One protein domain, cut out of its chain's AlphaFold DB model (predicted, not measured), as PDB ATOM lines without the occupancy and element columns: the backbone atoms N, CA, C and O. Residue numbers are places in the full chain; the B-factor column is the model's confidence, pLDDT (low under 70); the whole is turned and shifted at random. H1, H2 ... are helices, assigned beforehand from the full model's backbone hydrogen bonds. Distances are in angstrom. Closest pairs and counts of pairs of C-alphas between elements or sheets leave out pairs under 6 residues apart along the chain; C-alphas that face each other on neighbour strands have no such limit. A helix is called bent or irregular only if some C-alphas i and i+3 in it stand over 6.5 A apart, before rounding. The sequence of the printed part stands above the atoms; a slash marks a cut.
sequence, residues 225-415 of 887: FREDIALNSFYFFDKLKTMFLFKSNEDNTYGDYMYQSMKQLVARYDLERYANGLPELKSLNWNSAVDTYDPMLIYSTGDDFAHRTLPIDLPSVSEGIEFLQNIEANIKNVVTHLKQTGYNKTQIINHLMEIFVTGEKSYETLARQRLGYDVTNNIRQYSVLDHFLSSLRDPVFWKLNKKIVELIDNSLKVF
ATOM      1  N   PHE A 225     182.939  33.399 165.735       97.94
ATOM      2  CA  PHE A 225     184.117  33.827 166.477       97.94
ATOM      3  C   PHE A 225     184.288  35.343 166.387       97.94
ATOM      4  O   PHE A 225     184.447  35.999 167.412       97.94
ATOM      5  N   ARG A 226     184.222  35.911 165.174       97.31
ATOM      6  CA  ARG A 226     184.401  37.354 164.938       97.31
ATOM      7  C   ARG A 226     183.332  38.211 165.612       97.31
ATOM      8  O   ARG A 226     183.620  39.330 166.026       97.31
ATOM      9  N   GLU A 227     182.117  37.693 165.733       97.69
ATOM     10  CA  GLU A 227     180.967  38.389 166.309       97.69
ATOM     11  C   GLU A 227     180.656  37.957 167.748       97.69
ATOM     12  O   GLU A 227     179.663  38.413 168.317       97.69
ATOM     13  N   ASP A 228     181.488  37.107 168.366       98.31
ATOM     14  CA  ASP A 228     181.302  36.741 169.769       98.31
ATOM     15  C   ASP A 228     181.349  37.993 170.655       98.31
ATOM     16  O   ASP A 228     182.298  38.788 170.620       98.31
ATOM     17  N   ILE A 229     180.307  38.163 171.466       97.75
ATOM     18  CA  ILE A 229     180.115  39.363 172.280       97.75
ATOM     19  C   ILE A 229     181.211  39.557 173.335       97.75
ATOM     20  O   ILE A 229     181.604  40.694 173.604       97.75
ATOM     21  N   ALA A 230     181.762  38.480 173.909       96.81
ATOM     22  CA  ALA A 230     182.835  38.599 174.894       96.81
ATOM     23  C   ALA A 230     184.190  38.825 174.225       96.81
ATOM     24  O   ALA A 230     185.001  39.559 174.780       96.81
ATOM     25  N   LEU A 231     184.434  38.260 173.038       98.06
ATOM     26  CA  LEU A 231     185.659  38.540 172.288       98.06
ATOM     27  C   LEU A 231     185.744  40.021 171.894       98.06
ATOM     28  O   LEU A 231     186.778  40.657 172.099       98.06
ATOM     29  N   ASN A 232     184.645  40.579 171.382       98.50
ATOM     30  CA  ASN A 232     184.556  41.999 171.041       98.50
ATOM     31  C   ASN A 232     184.672  42.890 172.291       98.50
ATOM     32  O   ASN A 232     185.399  43.879 172.268       98.50
ATOM     33  N   SER A 233     184.055  42.498 173.414       98.00
ATOM     34  CA  SER A 233     184.210  43.211 174.695       98.00
ATOM     35  C   SER A 233     185.649  43.167 175.224       98.00
ATOM     36  O   SER A 233     186.166  44.174 175.699       98.00
ATOM     37  N   PHE A 234     186.328  42.019 175.117       96.62
ATOM     38  CA  PHE A 234     187.739  41.878 175.479       96.62
ATOM     39  C   PHE A 234     188.616  42.830 174.662       96.62
ATOM     40  O   PHE A 234     189.423  43.560 175.234       96.62
ATOM     41  N   TYR A 235     188.444  42.847 173.338       97.38
ATOM     42  CA  TYR A 235     189.232  43.716 172.468       97.38
ATOM     43  C   TYR A 235     188.946  45.196 172.726       97.38
ATOM     44  O   TYR A 235     189.891  45.979 172.771       97.38
ATOM     45  N   PHE A 236     187.687  45.561 172.990       97.44
ATOM     46  CA  PHE A 236     187.322  46.898 173.450       97.44
ATOM     47  C   PHE A 236     188.123  47.315 174.685       97.44
ATOM     48  O   PHE A 236     188.826  48.324 174.658       97.44
ATOM     49  N   PHE A 237     188.102  46.502 175.742       94.94
ATOM     50  CA  PHE A 237     188.824  46.815 176.971       94.94
ATOM     51  C   PHE A 237     190.344  46.820 176.795       94.94
ATOM     52  O   PHE A 237     191.021  47.678 177.365       94.94
ATOM     53  N   ASP A 238     190.908  45.880 176.033       91.31
ATOM     54  CA  ASP A 238     192.349  45.839 175.767       91.31
ATOM     55  C   ASP A 238     192.794  47.081 174.984       91.31
ATOM     56  O   ASP A 238     193.704  47.786 175.426       91.31
ATOM     57  N   LYS A 239     192.095  47.438 173.898       91.88
ATOM     58  CA  LYS A 239     192.410  48.638 173.110       91.88
ATOM     59  C   LYS A 239     192.241  49.921 173.909       91.88
ATOM     60  O   LYS A 239     193.157  50.741 173.912       91.88
ATOM     61  N   LEU A 240     191.163  50.053 174.674       91.75
ATOM     62  CA  LEU A 240     190.923  51.224 175.510       91.75
ATOM     63  C   LEU A 240     192.051  51.426 176.542       91.75
ATOM     64  O   LEU A 240     192.605  52.521 176.646       91.75
ATOM     65  N   LYS A 241     192.498  50.358 177.224       86.88
ATOM     66  CA  LYS A 241     193.662  50.426 178.129       86.88
ATOM     67  C   LYS A 241     194.945  50.811 177.395       86.88
ATOM     68  O   LYS A 241     195.683  51.680 177.854       86.88
ATOM     69  N   THR A 242     195.217  50.175 176.257       82.88
ATOM     70  CA  THR A 242     196.447  50.427 175.488       82.88
ATOM     71  C   THR A 242     196.527  51.850 174.935       82.88
ATOM     72  O   THR A 242     197.625  52.389 174.821       82.88
ATOM     73  N   MET A 243     195.384  52.484 174.662       82.25
ATOM     74  CA  MET A 243     195.305  53.830 174.098       82.25
ATOM     75  C   MET A 243     195.804  54.936 175.041       82.25
ATOM     76  O   MET A 243     196.378  55.912 174.553       82.25
ATOM     77  N   PHE A 244     195.594  54.803 176.359       70.75
ATOM     78  CA  PHE A 244     195.927  55.848 177.342       70.75
ATOM     79  C   PHE A 244     196.775  55.368 178.522       70.75
ATOM     80  O   PHE A 244     197.684  56.078 178.944       70.75
ATOM     81  N   LEU A 245     196.498  54.181 179.067       63.03
ATOM     82  CA  LEU A 245     197.062  53.766 180.356       63.03
ATOM     83  C   LEU A 245     198.510  53.325 180.238       63.03
ATOM     84  O   LEU A 245     199.359  53.708 181.041       63.03
ATOM     85  N   PHE A 246     198.823  52.547 179.210       59.66
ATOM     86  CA  PHE A 246     200.139  51.938 179.128       59.66
ATOM     87  C   PHE A 246     201.279  52.914 178.799       59.66
ATOM     88  O   PHE A 246     202.415  52.620 179.150       59.66
ATOM     89  N   LYS A 247     200.993  54.087 178.214       57.72
ATOM     90  CA  LYS A 247     201.998  55.146 177.995       57.72
ATOM     91  C   LYS A 247     202.381  55.874 179.297       57.72
ATOM     92  O   LYS A 247     203.405  56.543 179.331       57.72
ATOM     93  N   SER A 248     201.571  55.744 180.356       50.88
ATOM     94  CA  SER A 248     201.749  56.458 181.632       50.88
ATOM     95  C   SER A 248     202.488  55.671 182.723       50.88
ATOM     96  O   SER A 248     202.865  56.254 183.736       50.88
ATOM     97  N   ASN A 249     202.711  54.366 182.529       50.41
ATOM     98  CA  ASN A 249     203.398  53.524 183.509       50.41
ATOM     99  C   ASN A 249     204.926  53.614 183.348       50.41
ATOM    100  O   ASN A 249     205.434  53.606 182.231       50.41
ATOM    101  N   GLU A 250     205.660  53.605 184.466       49.91
ATOM    102  CA  GLU A 250     207.136  53.547 184.494       49.91
ATOM    103  C   GLU A 250     207.706  52.250 183.869       49.91
ATOM    104  O   GLU A 250     208.885  52.185 183.509       49.91
ATOM    105  N   ASP A 251     206.866  51.220 183.702       59.53
ATOM    106  CA  ASP A 251     207.218  49.962 183.043       59.53
ATOM    107  C   ASP A 251     207.328  50.142 181.521       59.53
ATOM    108  O   ASP A 251     206.354  50.078 180.766       59.53
ATOM    109  N   ASN A 252     208.569  50.267 181.049       71.50
ATOM    110  CA  ASN A 252     208.947  50.362 179.636       71.50
ATOM    111  C   ASN A 252     208.599  49.117 178.783       71.50
ATOM    112  O   ASN A 252     209.129  48.987 177.687       71.50
ATOM    113  N   THR A 253     207.750  48.188 179.231       77.81
ATOM    114  CA  THR A 253     207.412  46.933 178.527       77.81
ATOM    115  C   THR A 253     206.055  46.952 177.826       77.81
ATOM    116  O   THR A 253     205.635  45.926 177.285       77.81
ATOM    117  N   TYR A 254     205.345  48.084 177.823       83.31
ATOM    118  CA  TYR A 254     204.002  48.146 177.248       83.31
ATOM    119  C   TYR A 254     203.942  47.724 175.782       83.31
ATOM    120  O   TYR A 254     202.971  47.091 175.361       83.31
ATOM    121  N   GLY A 255     204.963  48.080 175.002       87.25
ATOM    122  CA  GLY A 255     204.957  47.813 173.581       87.25
ATOM    123  C   GLY A 255     205.060  46.324 173.302       87.25
ATOM    124  O   GLY A 255     204.400  45.828 172.391       87.25
ATOM    125  N   ASP A 256     205.819  45.592 174.124       86.00
ATOM    126  CA  ASP A 256     205.873  44.135 174.044       86.00
ATOM    127  C   ASP A 256     204.512  43.524 174.395       86.00
ATOM    128  O   ASP A 256     204.009  42.713 173.627       86.00
ATOM    129  N   TYR A 257     203.842  43.979 175.462       86.00
ATOM    130  CA  TYR A 257     202.481  43.513 175.773       86.00
ATOM    131  C   TYR A 257     201.510  43.735 174.602       86.00
ATOM    132  O   TYR A 257     200.808  42.805 174.208       86.00
ATOM    133  N   MET A 258     201.492  44.936 174.011       89.81
ATOM    134  CA  MET A 258     200.626  45.261 172.869       89.81
ATOM    135  C   MET A 258     200.935  44.381 171.657       89.81
ATOM    136  O   MET A 258     200.030  43.775 171.081       89.81
ATOM    137  N   TYR A 259     202.214  44.266 171.297       92.25
ATOM    138  CA  TYR A 259     202.660  43.430 170.189       92.25
ATOM    139  C   TYR A 259     202.284  41.959 170.402       92.25
ATOM    140  O   TYR A 259     201.738  41.324 169.496       92.25
ATOM    141  N   GLN A 260     202.522  41.421 171.602       90.81
ATOM    142  CA  GLN A 260     202.140  40.051 171.926       90.81
ATOM    143  C   GLN A 260     200.619  39.879 171.908       90.81
ATOM    144  O   GLN A 260     200.159  38.893 171.344       90.81
ATOM    145  N   SER A 261     199.830  40.820 172.439       91.12
ATOM    146  CA  SER A 261     198.358  40.774 172.375       91.12
ATOM    147  C   SER A 261     197.878  40.671 170.923       91.12
ATOM    148  O   SER A 261     197.145  39.745 170.566       91.12
ATOM    149  N   MET A 262     198.398  41.527 170.037       94.88
ATOM    150  CA  MET A 262     198.085  41.507 168.602       94.88
ATOM    151  C   MET A 262     198.486  40.188 167.931       94.88
ATOM    152  O   MET A 262     197.681  39.600 167.205       94.88
ATOM    153  N   LYS A 263     199.697  39.686 168.204       94.88
ATOM    154  CA  LYS A 263     200.203  38.407 167.682       94.88
ATOM    155  C   LYS A 263     199.355  37.223 168.148       94.88
ATOM    156  O   LYS A 263     198.985  36.381 167.335       94.88
ATOM    157  N   GLN A 264     199.034  37.162 169.439       93.75
ATOM    158  CA  GLN A 264     198.215  36.104 170.028       93.75
ATOM    159  C   GLN A 264     196.789  36.125 169.471       93.75
ATOM    160  O   GLN A 264     196.235  35.068 169.174       93.75
ATOM    161  N   LEU A 265     196.225  37.315 169.248       95.44
ATOM    162  CA  LEU A 265     194.911  37.483 168.635       95.44
ATOM    163  C   LEU A 265     194.886  36.924 167.199       95.44
ATOM    164  O   LEU A 265     194.000  36.133 166.875       95.44
ATOM    165  N   VAL A 266     195.890  37.238 166.365       96.44
ATOM    166  CA  VAL A 266     196.025  36.654 165.010       96.44
ATOM    167  C   VAL A 266     196.216  35.140 165.068       96.44
ATOM    168  O   VAL A 266     195.517  34.422 164.359       96.44
ATOM    169  N   ALA A 267     197.109  34.640 165.927       95.75
ATOM    170  CA  ALA A 267     197.357  33.205 166.079       95.75
ATOM    171  C   ALA A 267     196.076  32.447 166.461       95.75
ATOM    172  O   ALA A 267     195.781  31.375 165.929       95.75
ATOM    173  N   ARG A 268     195.274  33.032 167.355       96.75
ATOM    174  CA  ARG A 268     194.003  32.466 167.801       96.75
ATOM    175  C   ARG A 268     192.945  32.457 166.701       96.75
ATOM    176  O   ARG A 268     192.203  31.477 166.615       96.75
ATOM    177  N   TYR A 269     192.894  33.489 165.862       97.50
ATOM    178  CA  TYR A 269     192.041  33.511 164.673       97.50
ATOM    179  C   TYR A 269     192.495  32.490 163.628       97.50
ATOM    180  O   TYR A 269     191.673  31.724 163.136       97.50
ATOM    181  N   ASP A 270     193.799  32.387 163.360       96.12
ATOM    182  CA  ASP A 270     194.367  31.374 162.460       96.12
ATOM    183  C   ASP A 270     194.077  29.938 162.937       96.12
ATOM    184  O   ASP A 270     193.887  29.041 162.112       96.12
ATOM    185  N   LEU A 271     193.970  29.700 164.251       96.19
ATOM    186  CA  LEU A 271     193.498  28.418 164.785       96.19
ATOM    187  C   LEU A 271     192.011  28.150 164.505       96.19
ATOM    188  O   LEU A 271     191.668  26.997 164.238       96.19
ATOM    189  N   GLU A 272     191.131  29.159 164.516       97.44
ATOM    190  CA  GLU A 272     189.744  28.965 164.049       97.44
ATOM    191  C   GLU A 272     189.681  28.725 162.542       97.44
ATOM    192  O   GLU A 272     188.899  27.891 162.085       97.44
ATOM    193  N   ARG A 273     190.513  29.419 161.756       96.62
ATOM    194  CA  ARG A 273     190.626  29.169 160.312       96.62
ATOM    195  C   ARG A 273     190.996  27.712 160.062       96.62
ATOM    196  O   ARG A 273     190.278  27.006 159.360       96.62
ATOM    197  N   TYR A 274     192.047  27.242 160.733       95.31
ATOM    198  CA  TYR A 274     192.488  25.850 160.681       95.31
ATOM    199  C   TYR A 274     191.378  24.870 161.097       95.31
ATOM    200  O   TYR A 274     191.158  23.867 160.419       95.31
ATOM    201  N   ALA A 275     190.634  25.179 162.162       95.31
ATOM    202  CA  ALA A 275     189.507  24.372 162.627       95.31
ATOM    203  C   ALA A 275     188.368  24.237 161.605       95.31
ATOM    204  O   ALA A 275     187.723  23.189 161.541       95.31
ATOM    205  N   ASN A 276     188.138  25.272 160.796       94.62
ATOM    206  CA  ASN A 276     187.110  25.293 159.753       94.62
ATOM    207  C   ASN A 276     187.652  24.904 158.363       94.62
ATOM    208  O   ASN A 276     186.950  25.056 157.365       94.62
ATOM    209  N   GLY A 277     188.883  24.380 158.286       93.56
ATOM    210  CA  GLY A 277     189.503  23.938 157.034       93.56
ATOM    211  C   GLY A 277     189.902  25.078 156.091       93.56
ATOM    212  O   GLY A 277     190.123  24.836 154.908       93.56
ATOM    213  N   LEU A 278     189.989  26.305 156.602       94.56
ATOM    214  CA  LEU A 278     190.406  27.481 155.846       94.56
ATOM    215  C   LEU A 278     191.940  27.590 155.825       94.56
ATOM    216  O   LEU A 278     192.607  27.183 156.785       94.56
ATOM    217  N   PRO A 279     192.526  28.161 154.754       93.69
ATOM    218  CA  PRO A 279     193.962  28.397 154.694       93.69
ATOM    219  C   PRO A 279     194.397  29.408 155.759       93.69
ATOM    220  O   PRO A 279     193.591  30.199 156.260       93.69
ATOM    221  N   GLU A 280     195.696  29.415 156.060       93.06
ATOM    222  CA  GLU A 280     196.308  30.451 156.893       93.06
ATOM    223  C   GLU A 280     195.926  31.849 156.380       93.06
ATOM    224  O   GLU A 280     195.902  32.095 155.168       93.06
ATOM    225  N   LEU A 281     195.602  32.760 157.299       94.62
ATOM    226  CA  LEU A 281     195.265  34.135 156.968       94.62
ATOM    227  C   LEU A 281     196.393  34.771 156.157       94.62
ATOM    228  O   LEU A 281     197.561  34.674 156.516       94.62
ATOM    229  N   LYS A 282     196.055  35.476 155.084       94.62
ATOM    230  CA  LYS A 282     197.022  36.305 154.360       94.62
ATOM    231  C   LYS A 282     196.967  37.726 154.907       94.62
ATOM    232  O   LYS A 282     195.877  38.230 155.186       94.62
ATOM    233  N   SER A 283     198.123  38.363 155.075       95.12
ATOM    234  CA  SER A 283     198.176  39.775 155.449       95.12
ATOM    235  C   SER A 283     197.606  40.667 154.347       95.12
ATOM    236  O   SER A 283     197.512  40.280 153.178       95.12
ATOM    237  N   LEU A 284     197.181  41.868 154.739       94.19
ATOM    238  CA  LEU A 284     196.616  42.851 153.822       94.19
ATOM    239  C   LEU A 284     197.618  43.221 152.716       94.19
ATOM    240  O   LEU A 284     198.780  43.547 152.980       94.19
ATOM    241  N   ASN A 285     197.142  43.220 151.472       91.62
ATOM    242  CA  ASN A 285     197.898  43.670 150.314       91.62
ATOM    243  C   ASN A 285     197.209  44.890 149.693       91.62
ATOM    244  O   ASN A 285     196.101  44.792 149.175       91.62
ATOM    245  N   TRP A 286     197.900  46.031 149.717       89.69
ATOM    246  CA  TRP A 286     197.413  47.293 149.153       89.69
ATOM    247  C   TRP A 286     197.216  47.264 147.634       89.69
ATOM    248  O   TRP A 286     196.534  48.125 147.097       89.69
ATOM    249  N   ASN A 287     197.796  46.278 146.944       87.31
ATOM    250  CA  ASN A 287     197.685  46.114 145.494       87.31
ATOM    251  C   ASN A 287     196.574  45.132 145.086       87.31
ATOM    252  O   ASN A 287     196.477  44.772 143.915       87.31
ATOM    253  N   SER A 288     195.784  44.635 146.040       86.38
ATOM    254  CA  SER A 288     194.644  43.752 145.779       86.38
ATOM    255  C   SER A 288     193.345  44.391 146.239       86.38
ATOM    256  O   SER A 288     193.340  45.141 147.215       86.38
ATOM    257  N   ALA A 289     192.248  44.042 145.569       85.38
ATOM    258  CA  ALA A 289     190.926  44.453 146.005       85.38
ATOM    259  C   ALA A 289     190.588  43.883 147.395       85.38
ATOM    260  O   ALA A 289     191.036  42.792 147.763       85.38
ATOM    261  N   VAL A 290     189.796  44.632 148.158       86.38
ATOM    262  CA  VAL A 290     189.262  44.208 149.459       86.38
ATOM    263  C   VAL A 290     187.830  43.739 149.278       86.38
ATOM    264  O   VAL A 290     187.034  44.440 148.663       86.38
ATOM    265  N   ASP A 291     187.520  42.575 149.843       86.19
ATOM    266  CA  ASP A 291     186.210  41.933 149.740       86.19
ATOM    267  C   ASP A 291     185.079  42.765 150.380       86.19
ATOM    268  O   ASP A 291     185.296  43.635 151.241       86.19
ATOM    269  N   THR A 292     183.850  42.475 149.953       88.12
ATOM    270  CA  THR A 292     182.620  43.036 150.522       88.12
ATOM    271  C   THR A 292     182.414  42.564 151.956       88.12
ATOM    272  O   THR A 292     182.939  41.533 152.371       88.12
ATOM    273  N   TYR A 293     181.669  43.340 152.737       90.81
ATOM    274  CA  TYR A 293     181.293  42.964 154.095       90.81
ATOM    275  C   TYR A 293     180.117  43.818 154.566       90.81
ATOM    276  O   TYR A 293     180.236  45.048 154.593       90.81
ATOM    277  N   ASP A 294     179.020  43.166 154.955       92.25
ATOM    278  CA  ASP A 294     177.881  43.798 155.619       92.25
ATOM    279  C   ASP A 294     177.842  43.395 157.107       92.25
ATOM    280  O   ASP A 294     177.644  42.215 157.425       92.25
ATOM    281  N   PRO A 295     178.046  44.350 158.037       92.69
ATOM    282  CA  PRO A 295     177.992  44.087 159.466       92.69
ATOM    283  C   PRO A 295     176.561  43.928 159.991       92.69
ATOM    284  O   PRO A 295     176.389  43.428 161.103       92.69
ATOM    285  N   MET A 296     175.544  44.378 159.245       94.38
ATOM    286  CA  MET A 296     174.143  44.414 159.669       94.38
ATOM    287  C   MET A 296     173.954  45.087 161.032       94.38
ATOM    288  O   MET A 296     173.127  44.648 161.821       94.38
ATOM    289  N   LEU A 297     174.711  46.145 161.331       95.75
ATOM    290  CA  LEU A 297     174.605  46.902 162.584       95.75
ATOM    291  C   LEU A 297     173.964  48.275 162.358       95.75
ATOM    292  O   LEU A 297     173.994  48.815 161.250       95.75
ATOM    293  N   ILE A 298     173.419  48.843 163.433       94.44
ATOM    294  CA  ILE A 298     172.766  50.156 163.450       94.44
ATOM    295  C   ILE A 298     173.267  50.978 164.641       94.44
ATOM    296  O   ILE A 298     173.409  50.466 165.754       94.44
ATOM    297  N   TYR A 299     173.552  52.258 164.425       92.88
ATOM    298  CA  TYR A 299     173.929  53.179 165.492       92.88
ATOM    299  C   TYR A 299     172.735  53.539 166.371       92.88
ATOM    300  O   TYR A 299     171.578  53.470 165.959       92.88
ATOM    301  N   SER A 300     173.022  54.025 167.579       88.31
ATOM    302  CA  SER A 300     171.991  54.562 168.474       88.31
ATOM    303  C   SER A 300     171.318  55.819 167.903       88.31
ATOM    304  O   SER A 300     170.243  56.189 168.348       88.31
ATOM    305  N   THR A 301     171.910  56.456 166.884       85.75
ATOM    306  CA  THR A 301     171.305  57.557 166.112       85.75
ATOM    307  C   THR A 301     170.282  57.083 165.073       85.75
ATOM    308  O   THR A 301     169.583  57.909 164.483       85.75
ATOM    309  N   GLY A 302     170.216  55.769 164.823       87.12
ATOM    310  CA  GLY A 302     169.373  55.141 163.804       87.12
ATOM    311  C   GLY A 302     170.004  55.076 162.418       87.12
ATOM    312  O   GLY A 302     169.369  54.569 161.497       87.12
ATOM    313  N   ASP A 303     171.226  55.585 162.262       88.06
ATOM    314  CA  ASP A 303     171.987  55.462 161.024       88.06
ATOM    315  C   ASP A 303     172.608  54.056 160.931       88.06
ATOM    316  O   ASP A 303     173.042  53.488 161.937       88.06
ATOM    317  N   ASP A 304     172.650  53.477 159.733       90.25
ATOM    318  CA  ASP A 304     173.324  52.197 159.508       90.25
ATOM    319  C   ASP A 304     174.847  52.352 159.644       90.25
ATOM    320  O   ASP A 304     175.422  53.404 159.343       90.25
ATOM    321  N   PHE A 305     175.523  51.277 160.051       92.06
ATOM    322  CA  PHE A 305     176.977  51.222 159.929       92.06
ATOM    323  C   PHE A 305     177.378  51.228 158.452       92.06
ATOM    324  O   PHE A 305     176.777  50.538 157.619       92.06
ATOM    325  N   ALA A 306     178.445  51.966 158.139       88.31
ATOM    326  CA  ALA A 306     179.036  51.913 156.812       88.31
ATOM    327  C   ALA A 306     179.508  50.484 156.513       88.31
ATOM    328  O   ALA A 306     180.116  49.822 157.364       88.31
ATOM    329  N   HIS A 307     179.232  50.021 155.299       85.06
ATOM    330  CA  HIS A 307     179.504  48.658 154.868       85.06
ATOM    331  C   HIS A 307     180.002  48.629 153.426       85.06
ATOM    332  O   HIS A 307     179.787  49.563 152.653       85.06
ATOM    333  N   ARG A 308     180.711  47.558 153.062       86.31
ATOM    334  CA  ARG A 308     181.299  47.413 151.727       86.31
ATOM    335  C   ARG A 308     180.376  46.576 150.859       86.31
ATOM    336  O   ARG A 308     180.401  45.352 150.943       86.31
ATOM    337  N   THR A 309     179.578  47.243 150.028       79.25
ATOM    338  CA  THR A 309     178.652  46.605 149.071       79.25
ATOM    339  C   THR A 309     179.342  46.117 147.801       79.25
ATOM    340  O   THR A 309     178.863  45.189 147.154       79.25
ATOM    341  N   LEU A 310     180.477  46.724 147.449       81.38
ATOM    342  CA  LEU A 310     181.324  46.338 146.325       81.38
ATOM    343  C   LEU A 310     182.775  46.180 146.794       81.38
ATOM    344  O   LEU A 310     183.186  46.886 147.721       81.38
ATOM    345  N   PRO A 311     183.559  45.288 146.162       83.19
ATOM    346  CA  PRO A 311     184.978  45.194 146.455       83.19
ATOM    347  C   PRO A 311     185.678  46.538 146.226       83.19
ATOM    348  O   PRO A 311     185.448  47.200 145.211       83.19
ATOM    349  N   ILE A 312     186.541  46.943 147.156       78.12
ATOM    350  CA  ILE A 312     187.294  48.199 147.046       78.12
ATOM    351  C   ILE A 312     188.585  47.930 146.280       78.12
ATOM    352  O   ILE A 312     189.445  47.194 146.768       78.12
ATOM    353  N   ASP A 313     188.755  48.567 145.122       78.19
ATOM    354  CA  ASP A 313     190.032  48.589 144.408       78.19
ATOM    355  C   ASP A 313     190.978  49.607 145.060       78.19
ATOM    356  O   ASP A 313     190.949  50.799 144.753       78.19
ATOM    357  N   LEU A 314     191.795  49.143 146.007       72.69
ATOM    358  CA  LEU A 314     192.701  49.991 146.787       72.69
ATOM    359  C   LEU A 314     193.627  50.875 145.920       72.69
ATOM    360  O   LEU A 314     193.694  52.069 146.202       72.69
ATOM    361  N   PRO A 315     194.264  50.384 144.836       65.12
ATOM    362  CA  PRO A 315     195.043  51.219 143.913       65.12
ATOM    363  C   PRO A 315     194.310  52.449 143.356       65.12
ATOM    364  O   PRO A 315     194.948  53.466 143.077       65.12
ATOM    365  N   SER A 316     192.983  52.383 143.198       59.53
ATOM    366  CA  SER A 316     192.170  53.506 142.710       59.53
ATOM    367  C   SER A 316     191.962  54.608 143.762       59.53
ATOM    368  O   SER A 316     191.715  55.763 143.412       59.53
ATOM    369  N   VAL A 317     192.142  54.280 145.046       62.72
ATOM    370  CA  VAL A 317     192.105  55.194 146.200       62.72
ATOM    371  C   VAL A 317     193.548  55.574 146.572       62.72
ATOM    372  O   VAL A 317     194.024  55.317 147.675       62.72
ATOM    373  N   SER A 318     194.299  56.134 145.617       60.69
ATOM    374  CA  SER A 318     195.765  56.262 145.717       60.69
ATOM    375  C   SER A 318     196.265  57.242 146.789       60.69
ATOM    376  O   SER A 318     197.376  57.088 147.302       60.69
ATOM    377  N   GLU A 319     195.465  58.241 147.170       66.81
ATOM    378  CA  GLU A 319     195.895  59.280 148.108       66.81
ATOM    379  C   GLU A 319     196.038  58.713 149.535       66.81
ATOM    380  O   GLU A 319     195.058  58.454 150.229       66.81
ATOM    381  N   GLY A 320     197.282  58.503 149.980       74.12
ATOM    382  CA  GLY A 320     197.633  58.012 151.321       74.12
ATOM    383  C   GLY A 320     198.107  56.555 151.385       74.12
ATOM    384  O   GLY A 320     198.811  56.204 152.331       74.12
ATOM    385  N   ILE A 321     197.821  55.723 150.379       84.94
ATOM    386  CA  ILE A 321     198.334  54.339 150.325       84.94
ATOM    387  C   ILE A 321     199.845  54.323 150.083       84.94
ATOM    388  O   ILE A 321     200.557  53.562 150.736       84.94
ATOM    389  N   GLU A 322     200.353  55.208 149.221       86.38
ATOM    390  CA  GLU A 322     201.799  55.359 148.996       86.38
ATOM    391  C   GLU A 322     202.544  55.666 150.302       86.38
ATOM    392  O   GLU A 322     203.632  55.152 150.545       86.38
ATOM    393  N   PHE A 323     201.940  56.461 151.192       88.25
ATOM    394  CA  PHE A 323     202.519  56.755 152.500       88.25
ATOM    395  C   PHE A 323     202.597  55.506 153.390       88.25
ATOM    396  O   PHE A 323     203.641  55.249 153.989       88.25
ATOM    397  N   LEU A 324     201.537  54.690 153.428       92.62
ATOM    398  CA  LEU A 324     201.535  53.412 154.151       92.62
ATOM    399  C   LEU A 324     202.604  52.458 153.598       92.62
ATOM    400  O   LEU A 324     203.381  51.892 154.363       92.62
ATOM    401  N   GLN A 325     202.710  52.340 152.272       92.56
ATOM    402  CA  GLN A 325     203.739  51.533 151.610       92.56
ATOM    403  C   GLN A 325     205.158  52.049 151.897       92.56
ATOM    404  O   GLN A 325     206.075  51.256 152.117       92.56
ATOM    405  N   ASN A 326     205.349  53.368 151.969       92.12
ATOM    406  CA  ASN A 326     206.626  53.971 152.344       92.12
ATOM    407  C   ASN A 326     207.013  53.651 153.795       92.12
ATOM    408  O   ASN A 326     208.188  53.385 154.057       92.12
ATOM    409  N   ILE A 327     206.059  53.629 154.734       93.62
ATOM    410  CA  ILE A 327     206.313  53.162 156.109       93.62
ATOM    411  C   ILE A 327     206.776  51.699 156.082       93.62
ATOM    412  O   ILE A 327     207.807  51.369 156.673       93.62
ATOM    413  N   GLU A 328     206.063  50.832 155.356       95.12
ATOM    414  CA  GLU A 328     206.399  49.406 155.236       95.12
ATOM    415  C   GLU A 328     207.805  49.171 154.677       95.12
ATOM    416  O   GLU A 328     208.546  48.337 155.196       95.12
ATOM    417  N   ALA A 329     208.193  49.916 153.640       94.44
ATOM    418  CA  ALA A 329     209.487  49.757 152.984       94.44
ATOM    419  C   ALA A 329     210.669  50.204 153.865       94.44
ATOM    420  O   ALA A 329     211.771  49.665 153.742       94.44
ATOM    421  N   ASN A 330     210.455  51.170 154.764       94.50
ATOM    422  CA  ASN A 330     211.529  51.796 155.541       94.50
ATOM    423  C   ASN A 330     211.666  51.270 156.976       94.50
ATOM    424  O   ASN A 330     212.694  51.515 157.612       94.50
ATOM    425  N   ILE A 331     210.694  50.512 157.492       95.19
ATOM    426  CA  ILE A 331     210.666  50.116 158.909       95.19
ATOM    427  C   ILE A 331     211.904  49.326 159.358       95.19
ATOM    428  O   ILE A 331     212.443  49.558 160.439       95.19
ATOM    429  N   LYS A 332     212.433  48.451 158.498       93.31
ATOM    430  CA  LYS A 332     213.652  47.686 158.791       93.31
ATOM    431  C   LYS A 332     214.871  48.600 158.966       93.31
ATOM    432  O   LYS A 332     215.714  48.338 159.827       93.31
ATOM    433  N   ASN A 333     214.960  49.671 158.176       93.62
ATOM    434  CA  ASN A 333     216.038  50.656 158.277       93.62
ATOM    435  C   ASN A 333     215.918  51.450 159.580       93.62
ATOM    436  O   ASN A 333     216.920  51.623 160.271       93.62
ATOM    437  N   VAL A 334     214.694  51.842 159.959       94.50
ATOM    438  CA  VAL A 334     214.408  52.503 161.244       94.50
ATOM    439  C   VAL A 334     214.866  51.633 162.413       94.50
ATOM    440  O   VAL A 334     215.641  52.087 163.248       94.50
ATOM    441  N   VAL A 335     214.476  50.357 162.441       95.62
ATOM    442  CA  VAL A 335     214.871  49.432 163.517       95.62
ATOM    443  C   VAL A 335     216.380  49.192 163.550       95.62
ATOM    444  O   VAL A 335     216.974  49.138 164.626       95.62
ATOM    445  N   THR A 336     217.025  49.097 162.387       95.50
ATOM    446  CA  THR A 336     218.488  48.966 162.302       95.50
ATOM    447  C   THR A 336     219.188  50.194 162.887       95.50
ATOM    448  O   THR A 336     220.127  50.044 163.667       95.50
ATOM    449  N   HIS A 337     218.704  51.394 162.565       94.75
ATOM    450  CA  HIS A 337     219.241  52.648 163.087       94.75
ATOM    451  C   HIS A 337     219.022  52.794 164.601       94.75
ATOM    452  O   HIS A 337     219.963  53.113 165.328       94.75
ATOM    453  N   LEU A 338     217.821  52.489 165.106       94.56
ATOM    454  CA  LEU A 338     217.536  52.490 166.547       94.56
ATOM    455  C   LEU A 338     218.454  51.517 167.300       94.56
ATOM    456  O   LEU A 338     219.027  51.848 168.333       94.56
ATOM    457  N   LYS A 339     218.679  50.322 166.748       94.12
ATOM    458  CA  LYS A 339     219.610  49.359 167.345       94.12
ATOM    459  C   LYS A 339     221.050  49.891 167.361       94.12
ATOM    460  O   LYS A 339     221.749  49.720 168.355       94.12
ATOM    461  N   GLN A 340     221.504  50.530 166.279       94.75
ATOM    462  CA  GLN A 340     222.852  51.117 166.187       94.75
ATOM    463  C   GLN A 340     223.063  52.292 167.148       94.75
ATOM    464  O   GLN A 340     224.175  52.488 167.626       94.75
ATOM    465  N   THR A 341     222.005  53.042 167.453       94.31
ATOM    466  CA  THR A 341     222.020  54.158 168.414       94.31
ATOM    467  C   THR A 341     221.893  53.703 169.872       94.31
ATOM    468  O   THR A 341     221.904  54.534 170.774       94.31
ATOM    469  N   GLY A 342     221.835  52.390 170.124       91.94
ATOM    470  CA  GLY A 342     221.906  51.806 171.466       91.94
ATOM    471  C   GLY A 342     220.558  51.473 172.107       91.94
ATOM    472  O   GLY A 342     220.542  51.059 173.265       91.94
ATOM    473  N   TYR A 343     219.439  51.599 171.386       90.81
ATOM    474  CA  TYR A 343     218.136  51.188 171.912       90.81
ATOM    475  C   TYR A 343     218.059  49.664 172.058       90.81
ATOM    476  O   TYR A 343     218.421  48.907 171.150       90.81
ATOM    477  N   ASN A 344     217.538  49.203 173.195       88.19
ATOM    478  CA  ASN A 344     217.283  47.784 173.417       88.19
ATOM    479  C   ASN A 344     216.000  47.317 172.698       88.19
ATOM    480  O   ASN A 344     215.219  48.117 172.176       88.19
ATOM    481  N   LYS A 345     215.770  45.996 172.670       88.38
ATOM    482  CA  LYS A 345     214.602  45.388 172.011       88.38
ATOM    483  C   LYS A 345     213.284  45.998 172.489       88.38
ATOM    484  O   LYS A 345     212.439  46.340 171.667       88.38
ATOM    485  N   THR A 346     213.108  46.126 173.798       86.62
ATOM    486  CA  THR A 346     211.857  46.591 174.398       86.62
ATOM    487  C   THR A 346     211.556  48.036 174.005       86.62
ATOM    488  O   THR A 346     210.452  48.334 173.557       86.62
ATOM    489  N   GLN A 347     212.555  48.921 174.071       89.06
ATOM    490  CA  GLN A 347     212.413  50.314 173.643       89.06
ATOM    491  C   GLN A 347     212.099  50.416 172.147       89.06
ATOM    492  O   GLN A 347     211.231  51.187 171.747       89.06
ATOM    493  N   ILE A 348     212.752  49.601 171.315       92.75
ATOM    494  CA  ILE A 348     212.453  49.537 169.881       92.75
ATOM    495  C   ILE A 348     210.999  49.124 169.646       92.75
ATOM    496  O   ILE A 348     210.317  49.767 168.854       92.75
ATOM    497  N   ILE A 349     210.493  48.105 170.343       91.75
ATOM    498  CA  ILE A 349     209.092  47.688 170.204       91.75
ATOM    499  C   ILE A 349     208.136  48.810 170.636       91.75
ATOM    500  O   ILE A 349     207.134  49.025 169.958       91.75
ATOM    501  N   ASN A 350     208.445  49.565 171.693       90.81
ATOM    502  CA  ASN A 350     207.640  50.723 172.101       90.81
ATOM    503  C   ASN A 350     207.540  51.775 170.984       90.81
ATOM    504  O   ASN A 350     206.434  52.202 170.651       90.81
ATOM    505  N   HIS A 351     208.664  52.125 170.347       92.00
ATOM    506  CA  HIS A 351     208.670  53.032 169.193       92.00
ATOM    507  C   HIS A 351     207.880  52.467 168.006       92.00
ATOM    508  O   HIS A 351     207.130  53.190 167.351       92.00
ATOM    509  N   LEU A 352     207.995  51.162 167.738       94.88
ATOM    510  CA  LEU A 352     207.207  50.509 166.693       94.88
ATOM    511  C   LEU A 352     205.706  50.554 167.001       94.88
ATOM    512  O   LEU A 352     204.916  50.823 166.100       94.88
ATOM    513  N   MET A 353     205.295  50.340 168.251       93.19
ATOM    514  CA  MET A 353     203.890  50.462 168.654       93.19
ATOM    515  C   MET A 353     203.362  51.888 168.512       93.19
ATOM    516  O   MET A 353     202.182  52.066 168.221       93.19
ATOM    517  N   GLU A 354     204.195  52.910 168.688       90.69
ATOM    518  CA  GLU A 354     203.807  54.301 168.435       90.69
ATOM    519  C   GLU A 354     203.565  54.566 166.950       90.69
ATOM    520  O   GLU A 354     202.505  55.076 166.583       90.69
ATOM    521  N   ILE A 355     204.478  54.109 166.090       93.94
ATOM    522  CA  ILE A 355     204.350  54.220 164.630       93.94
ATOM    523  C   ILE A 355     203.121  53.453 164.124       93.94
ATOM    524  O   ILE A 355     202.361  53.957 163.293       93.94
ATOM    525  N   PHE A 356     202.922  52.221 164.597       95.38
ATOM    526  CA  PHE A 356     201.918  51.332 164.020       95.38
ATOM    527  C   PHE A 356     200.532  51.448 164.644       95.38
ATOM    528  O   PHE A 356     199.559  51.265 163.920       95.38
ATOM    529  N   VAL A 357     200.424  51.745 165.941       92.44
ATOM    530  CA  VAL A 357     199.176  51.549 166.698       92.44
ATOM    531  C   VAL A 357     198.771  52.792 167.488       92.44
ATOM    532  O   VAL A 357     197.699  53.340 167.255       92.44
ATOM    533  N   THR A 358     199.609  53.251 168.419       89.00
ATOM    534  CA  THR A 358     199.195  54.187 169.484       89.00
ATOM    535  C   THR A 358     199.294  55.669 169.112       89.00
ATOM    536  O   THR A 358     198.572  56.490 169.694       89.00
ATOM    537  N   GLY A 359     200.143  56.013 168.136       86.44
ATOM    538  CA  GLY A 359     200.268  57.373 167.620       86.44
ATOM    539  C   GLY A 359     198.954  57.886 167.023       86.44
ATOM    540  O   GLY A 359     198.169  57.129 166.456       86.44
ATOM    541  N   GLU A 360     198.698  59.189 167.129       80.62
ATOM    542  CA  GLU A 360     197.451  59.803 166.639       80.62
ATOM    543  C   GLU A 360     197.250  59.617 165.129       80.62
ATOM    544  O   GLU A 360     196.136  59.392 164.663       80.62
ATOM    545  N   LYS A 361     198.351  59.636 164.370       85.00
ATOM    546  CA  LYS A 361     198.402  59.339 162.931       85.00
ATOM    547  C   LYS A 361     199.139  58.026 162.661       85.00
ATOM    548  O   LYS A 361     199.969  57.950 161.757       85.00
ATOM    549  N   SER A 362     198.887  57.014 163.489       91.94
ATOM    550  CA  SER A 362     199.509  55.701 163.338       91.94
ATOM    551  C   SER A 362     199.122  55.026 162.021       91.94
ATOM    552  O   SER A 362     198.099  55.339 161.402       91.94
ATOM    553  N   TYR A 363     199.939  54.059 161.602       94.75
ATOM    554  CA  TYR A 363     199.656  53.221 160.438       94.75
ATOM    555  C   TYR A 363     198.265  52.572 160.526       94.75
ATOM    556  O   TYR A 363     197.541  52.572 159.534       94.75
ATOM    557  N   GLU A 364     197.866  52.056 161.697       94.12
ATOM    558  CA  GLU A 364     196.543  51.459 161.912       94.12
ATOM    559  C   GLU A 364     195.418  52.470 161.648       94.12
ATOM    560  O   GLU A 364     194.496  52.170 160.886       94.12
ATOM    561  N   THR A 365     195.500  53.670 162.228       90.19
ATOM    562  CA  THR A 365     194.486  54.721 162.050       90.19
ATOM    563  C   THR A 365     194.368  55.124 160.583       90.19
ATOM    564  O   THR A 365     193.268  55.157 160.031       90.19
ATOM    565  N   LEU A 366     195.498  55.375 159.918       89.38
ATOM    566  CA  LEU A 366     195.527  55.760 158.506       89.38
ATOM    567  C   LEU A 366     195.015  54.637 157.593       89.38
ATOM    568  O   LEU A 366     194.275  54.910 156.652       89.38
ATOM    569  N   ALA A 367     195.355  53.379 157.880       91.81
ATOM    570  CA  ALA A 367     194.855  52.222 157.144       91.81
ATOM    571  C   ALA A 367     193.329  52.092 157.263       91.81
ATOM    572  O   ALA A 367     192.641  51.965 156.250       91.81
ATOM    573  N   ARG A 368     192.778  52.182 158.479       90.00
ATOM    574  CA  ARG A 368     191.327  52.096 158.727       90.00
ATOM    575  C   ARG A 368     190.548  53.183 157.999       90.00
ATOM    576  O   ARG A 368     189.529  52.881 157.388       90.00
ATOM    577  N   GLN A 369     191.071  54.409 157.970       83.94
ATOM    578  CA  GLN A 369     190.469  55.513 157.216       83.94
ATOM    579  C   GLN A 369     190.296  55.196 155.723       83.94
ATOM    580  O   GLN A 369     189.347  55.679 155.108       83.94
ATOM    581  N   ARG A 370     191.190  54.388 155.135       83.25
ATOM    582  CA  ARG A 370     191.104  53.967 153.726       83.25
ATOM    583  C   ARG A 370     190.226  52.738 153.527       83.25
ATOM    584  O   ARG A 370     189.543  52.643 152.514       83.25
ATOM    585  N   LEU A 371     190.222  51.820 154.489       85.19
ATOM    586  CA  LEU A 371     189.451  50.573 154.427       85.19
ATOM    587  C   LEU A 371     187.963  50.752 154.776       85.19
ATOM    588  O   LEU A 371     187.138  49.950 154.346       85.19
ATOM    589  N   GLY A 372     187.623  51.791 155.542       74.19
ATOM    590  CA  GLY A 372     186.252  52.139 155.929       74.19
ATOM    591  C   GLY A 372     185.515  53.038 154.929       74.19
ATOM    592  O   GLY A 372     184.447  53.545 155.253       74.19
ATOM    593  N   TYR A 373     186.081  53.291 153.742       66.75
ATOM    594  CA  TYR A 373     185.469  54.179 152.753       66.75
ATOM    595  C   TYR A 373     184.376  53.459 151.953       66.75
ATOM    596  O   TYR A 373     184.644  52.460 151.286       66.75
ATOM    597  N   ASP A 374     183.159  54.000 151.968       62.81
ATOM    598  CA  ASP A 374     182.106  53.587 151.042       62.81
ATOM    599  C   ASP A 374     182.283  54.325 149.706       62.81
ATOM    600  O   ASP A 374     182.054  55.533 149.582       62.81
ATOM    601  N   VAL A 375     182.709  53.571 148.690       56.75
ATOM    602  CA  VAL A 375     182.978  54.063 147.330       56.75
ATOM    603  C   VAL A 375     181.719  54.652 146.678       56.75
ATOM    604  O   VAL A 375     181.831  55.501 145.795       56.75
ATOM    605  N   THR A 376     180.519  54.250 147.110       54.75
ATOM    606  CA  THR A 376     179.261  54.657 146.469       54.75
ATOM    607  C   THR A 376     178.826  56.078 146.827       54.75
ATOM    608  O   THR A 376     178.296  56.786 145.970       54.75
ATOM    609  N   ASN A 377     179.101  56.530 148.053       52.28
ATOM    610  CA  ASN A 377     178.578  57.796 148.580       52.28
ATOM    611  C   ASN A 377     179.595  58.943 148.594       52.28
ATOM    612  O   ASN A 377     179.220  60.091 148.825       52.28
ATOM    613  N   ASN A 378     180.873  58.657 148.330       54.75
ATOM    614  CA  ASN A 378     181.965  59.636 148.296       54.75
ATOM    615  C   ASN A 378     182.064  60.534 149.558       54.75
ATOM    616  O   ASN A 378     182.633  61.625 149.519       54.75
ATOM    617  N   ILE A 379     181.485  60.066 150.670       57.84
ATOM    618  CA  ILE A 379     181.485  60.659 152.007       57.84
ATOM    619  C   ILE A 379     181.893  59.532 152.952       57.84
ATOM    620  O   ILE A 379     181.282  58.464 152.945       57.84
ATOM    621  N   ARG A 380     182.922  59.763 153.775       66.25
ATOM    622  CA  ARG A 380     183.320  58.796 154.802       66.25
ATOM    623  C   ARG A 380     182.225  58.720 155.863       66.25
ATOM    624  O   ARG A 380     182.001  59.684 156.590       66.25
ATOM    625  N   GLN A 381     181.577  57.567 155.954       78.94
ATOM    626  CA  GLN A 381     180.711  57.195 157.067       78.94
ATOM    627  C   GLN A 381     181.492  56.304 158.041       78.94
ATOM    628  O   GLN A 381     182.488  55.688 157.657       78.94
ATOM    629  N   TYR A 382     181.064  56.246 159.301       89.25
ATOM    630  CA  TYR A 382     181.709  55.391 160.297       89.25
ATOM    631  C   TYR A 382     181.307  53.928 160.085       89.25
ATOM    632  O   TYR A 382     180.122  53.576 160.072       89.25
ATOM    633  N   SER A 383     182.310  53.074 159.940       91.31
ATOM    634  CA  SER A 383     182.191  51.629 159.762       91.31
ATOM    635  C   SER A 383     182.468  50.889 161.069       91.31
ATOM    636  O   SER A 383     182.890  51.478 162.062       91.31
ATOM    637  N   VAL A 384     182.337  49.561 161.062       94.62
ATOM    638  CA  VAL A 384     182.739  48.745 162.220       94.62
ATOM    639  C   VAL A 384     184.229  48.851 162.563       94.62
ATOM    640  O   VAL A 384     184.604  48.559 163.697       94.62
ATOM    641  N   LEU A 385     185.074  49.277 161.614       94.56
ATOM    642  CA  LEU A 385     186.508  49.493 161.817       94.56
ATOM    643  C   LEU A 385     186.814  50.790 162.568       94.56
ATOM    644  O   LEU A 385     187.955  50.972 162.991       94.56
ATOM    645  N   ASP A 386     185.834  51.676 162.720       93.88
ATOM    646  CA  ASP A 386     185.986  52.951 163.414       93.88
ATOM    647  C   ASP A 386     185.622  52.859 164.903       93.88
ATOM    648  O   ASP A 386     185.710  53.873 165.591       93.88
ATOM    649  N   HIS A 387     185.272  51.659 165.393       95.88
ATOM    650  CA  HIS A 387     184.949  51.407 166.801       95.88
ATOM    651  C   HIS A 387     185.700  50.207 167.352       95.88
ATOM    652  O   HIS A 387     185.798  49.156 166.701       95.88
ATOM    653  N   PHE A 388     186.184  50.305 168.585       96.25
ATOM    654  CA  PHE A 388     186.815  49.169 169.247       96.25
ATOM    655  C   PHE A 388     185.799  48.050 169.530       96.25
ATOM    656  O   PHE A 388     186.136  46.880 169.376       96.25
ATOM    657  N   LEU A 389     184.539  48.378 169.842       96.50
ATOM    658  CA  LEU A 389     183.473  47.402 170.134       96.50
ATOM    659  C   LEU A 389     183.108  46.477 168.958       96.50
ATOM    660  O   LEU A 389     182.550  45.407 169.184       96.50
ATOM    661  N   SER A 390     183.395  46.872 167.715       96.44
ATOM    662  CA  SER A 390     182.943  46.147 166.515       96.44
ATOM    663  C   SER A 390     184.056  45.770 165.538       96.44
ATOM    664  O   SER A 390     183.801  45.037 164.584       96.44
ATOM    665  N   SER A 391     185.291  46.230 165.757       96.19
ATOM    666  CA  SER A 391     186.397  46.051 164.803       96.19
ATOM    667  C   SER A 391     186.675  44.592 164.437       96.19
ATOM    668  O   SER A 391     187.038  44.317 163.297       96.19
ATOM    669  N   LEU A 392     186.508  43.651 165.375       97.62
ATOM    670  CA  LEU A 392     186.822  42.238 165.134       97.62
ATOM    671  C   LEU A 392     185.870  41.556 164.147       97.62
ATOM    672  O   LEU A 392     186.206  40.493 163.620       97.62
ATOM    673  N   ARG A 393     184.692  42.142 163.911       96.44
ATOM    674  CA  ARG A 393     183.649  41.574 163.050       96.44
ATOM    675  C   ARG A 393     184.081  41.499 161.589       96.44
ATOM    676  O   ARG A 393     183.780  40.525 160.899       96.44
ATOM    677  N   ASP A 394     184.837  42.500 161.153       94.75
ATOM    678  CA  ASP A 394     185.272  42.657 159.774       94.75
ATOM    679  C   ASP A 394     186.489  41.760 159.456       94.75
ATOM    680  O   ASP A 394     187.527  41.872 160.117       94.75
ATOM    681  N   PRO A 395     186.437  40.896 158.425       94.56
ATOM    682  CA  PRO A 395     187.595  40.114 157.985       94.56
ATOM    683  C   PRO A 395     188.856  40.952 157.702       94.56
ATOM    684  O   PRO A 395     189.977  40.488 157.939       94.56
ATOM    685  N   VAL A 396     188.712  42.197 157.228       94.06
ATOM    686  CA  VAL A 396     189.855  43.056 156.882       94.06
ATOM    687  C   VAL A 396     190.636  43.519 158.110       94.06
ATOM    688  O   VAL A 396     191.850  43.711 158.011       94.06
ATOM    689  N   PHE A 397     189.991  43.614 159.280       96.25
ATOM    690  CA  PHE A 397     190.681  43.888 160.542       96.25
ATOM    691  C   PHE A 397     191.775  42.849 160.794       96.25
ATOM    692  O   PHE A 397     192.914  43.200 161.101       96.25
ATOM    693  N   TRP A 398     191.456  41.567 160.611       97.12
ATOM    694  CA  TRP A 398     192.396  40.475 160.846       97.12
ATOM    695  C   TRP A 398     193.563  40.527 159.861       97.12
ATOM    696  O   TRP A 398     194.717  40.382 160.272       97.12
ATOM    697  N   LYS A 399     193.285  40.801 158.576       96.56
ATOM    698  CA  LYS A 399     194.308  40.977 157.529       96.56
ATOM    699  C   LYS A 399     195.255  42.145 157.864       96.56
ATOM    700  O   LYS A 399     196.472  42.004 157.709       96.56
ATOM    701  N   LEU A 400     194.722  43.270 158.353       96.88
ATOM    702  CA  LEU A 400     195.496  44.440 158.789       96.88
ATOM    703  C   LEU A 400     196.320  44.149 160.053       96.88
ATOM    704  O   LEU A 400     197.511  44.448 160.096       96.88
ATOM    705  N   ASN A 401     195.722  43.517 161.065       97.50
ATOM    706  CA  ASN A 401     196.418  43.138 162.293       97.50
ATOM    707  C   ASN A 401     197.587  42.182 161.988       97.50
ATOM    708  O   ASN A 401     198.709  42.401 162.446       97.50
ATOM    709  N   LYS A 402     197.366  41.179 161.121       97.25
ATOM    710  CA  LYS A 402     198.424  40.273 160.647       97.25
ATOM    711  C   LYS A 402     199.538  41.018 159.919       97.25
ATOM    712  O   LYS A 402     200.706  40.753 160.184       97.25
ATOM    713  N   LYS A 403     199.197  41.985 159.061       97.25
ATOM    714  CA  LYS A 403     200.175  42.839 158.372       97.25
ATOM    715  C   LYS A 403     201.087  43.572 159.361       97.25
ATOM    716  O   LYS A 403     202.304  43.510 159.211       97.25
ATOM    717  N   ILE A 404     200.525  44.213 160.389       97.38
ATOM    718  CA  ILE A 404     201.309  44.915 161.420       97.38
ATOM    719  C   ILE A 404     202.211  43.933 162.183       97.38
ATOM    720  O   ILE A 404     203.406  44.185 162.337       97.38
ATOM    721  N   VAL A 405     201.670  42.785 162.607       95.81
ATOM    722  CA  VAL A 405     202.440  41.744 163.309       95.81
ATOM    723  C   VAL A 405     203.616  41.248 162.463       95.81
ATOM    724  O   VAL A 405     204.725  41.131 162.983       95.81
ATOM    725  N   GLU A 406     203.406  40.996 161.169       95.25
ATOM    726  CA  GLU A 406     204.453  40.561 160.237       95.25
ATOM    727  C   GLU A 406     205.523  41.633 160.016       95.25
ATOM    728  O   GLU A 406     206.709  41.308 159.996       95.25
ATOM    729  N   LEU A 407     205.143  42.907 159.866       96.00
ATOM    730  CA  LEU A 407     206.099  44.011 159.721       96.00
ATOM    731  C   LEU A 407     207.027  44.097 160.937       96.00
ATOM    732  O   LEU A 407     208.241  44.253 160.783       96.00
ATOM    733  N   ILE A 408     206.474  43.940 162.137       94.19
ATOM    734  CA  ILE A 408     207.240  43.995 163.383       94.19
ATOM    735  C   ILE A 408     208.098  42.744 163.553       94.19
ATOM    736  O   ILE A 408     209.302  42.879 163.760       94.19
ATOM    737  N   ASP A 409     207.538  41.540 163.392       91.75
ATOM    738  CA  ASP A 409     208.295  40.281 163.488       91.75
ATOM    739  C   ASP A 409     209.469  40.266 162.496       91.75
ATOM    740  O   ASP A 409     210.598  39.930 162.856       91.75
ATOM    741  N   ASN A 410     209.245  40.726 161.259       92.31
ATOM    742  CA  ASN A 410     210.295  40.856 160.250       92.31
ATOM    743  C   ASN A 410     211.359  41.889 160.628       92.31
ATOM    744  O   ASN A 410     212.540  41.669 160.355       92.31
ATOM    745  N   SER A 411     210.967  42.997 161.256       92.69
ATOM    746  CA  SER A 411     211.907  44.027 161.702       92.69
ATOM    747  C   SER A 411     212.747  43.558 162.891       92.69
ATOM    748  O   SER A 411     213.933  43.870 162.963       92.69
ATOM    749  N   LEU A 412     212.184  42.735 163.778       90.31
ATOM    750  CA  LEU A 412     212.893  42.151 164.919       90.31
ATOM    751  C   LEU A 412     213.922  41.078 164.519       90.31
ATOM    752  O   LEU A 412     214.766  40.714 165.335       90.31
ATOM    753  N   LYS A 413     213.956  40.632 163.255       90.25
ATOM    754  CA  LYS A 413     215.007  39.729 162.736       90.25
ATOM    755  C   LYS A 413     216.411  40.344 162.742       90.25
ATOM    756  O   LYS A 413     217.380  39.630 162.503       90.25
ATOM    757  N   VAL A 414     216.552  41.649 163.001       90.50
ATOM    758  CA  VAL A 414     217.873  42.266 163.218       90.50
ATOM    759  C   VAL A 414     218.515  41.832 164.539       90.50
ATOM    760  O   VAL A 414     219.718  42.029 164.728       90.50
ATOM    761  N   PHE A 415     217.734  41.311 165.488       89.19
ATOM    762  CA  PHE A 415     218.240  40.783 166.751       89.19
ATOM    763  C   PHE A 415     218.732  39.344 166.566       89.19
ATOM    764  O   PHE A 415     218.159  38.602 165.764       89.19
TER     765      PHE A 415
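What this domain is: This is residues 225 to 415 of the 887 residues of the protein "arylphorin subunit alpha-like" of Galleria mellonella (UniProt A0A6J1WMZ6). A compact cluster of helices is gathered round H6, near its middle: the longest helix, H2, crosses H6 on one side, H4 and H5 follow one another along another side, and the bent H3 runs beyond them. H1 runs loosely beside H2, and long loops, among them residues 294 to 308, make the end of the long axis opposite H3b. The printed part has 191 residues with six named helices, H1 to H6 in chain order, and no named strand; the class is all helix. The radius of gyration of the C-alphas is 17.1 A, and the spans are 51 by 37 by 36 A.

Where its parts are: Find C-alpha 254 at (204.002, 48.146, 177.248); from there H2 runs 31.4 A to residue 275. Before it, H1 begins with C-alpha 229 at (180.115, 39.363, 172.280) and covers residues 229 to 244 in 23.4 A. H3, residues 321 to 340, was assigned as one helix by its hydrogen bonds but is bent: C-alphas 329 and 332 are 7.4 A apart. Its arms are H3a, residues 321 to 329, 12.3 A, and H3b, residues 332 to 340, 12.3 A. H4 is residues 345 to 358, 17.9 A, and irregular, with C-alphas 355 and 358 7.1 A apart. H5 is residues 363 to 371, 12.1 A. H6, residues 395 to 412, runs 26.3 A to C-alpha 412 at (212.893, 42.151, 164.919).

How they stand to each other: Start at H2: its residues 259 to 269 touch H6 at a steep tilt of 54 degrees, opposite ways, closest at the C-alphas of Lys 263 and Val 405, 5.9 A. Residues 254 to 259 of H2 touch H4, closest at C-alphas 255 and 350, 4.2 A, only just about perpendicular at 70.0 degrees. H1 is close to H2 but not clearly touching, with C-alphas 242 and 258 closest at 7.1 A. Look next at H3b and H4, a helical hairpin whose closest C-alphas, 338 and 348, are 6.8 A apart. H3a touches H5, closest at C-alphas 324 and 363, 6.6 A. H4 and H5 touch only at the corner, closest at C-alphas 356 and 363, 4.6 A. H1 and H6 are apart. Every O i to N i+4 pair is within hydrogen-bond range in H2, H3a, H3b, H5 and H6; H1 has 11 of 12 and H4 9 of 10.

The domain as a whole: The C-alphas of Gly 302 and Gln 340, 53.7 A apart, are the two farthest apart. The printed part has no cut. The links H2 to H3 and H5 to H6 are long. Look for pLDDT under 70 at residues 245 to 251, 315 to 319 and 373 to 380; the mean of the printed part is 88.0.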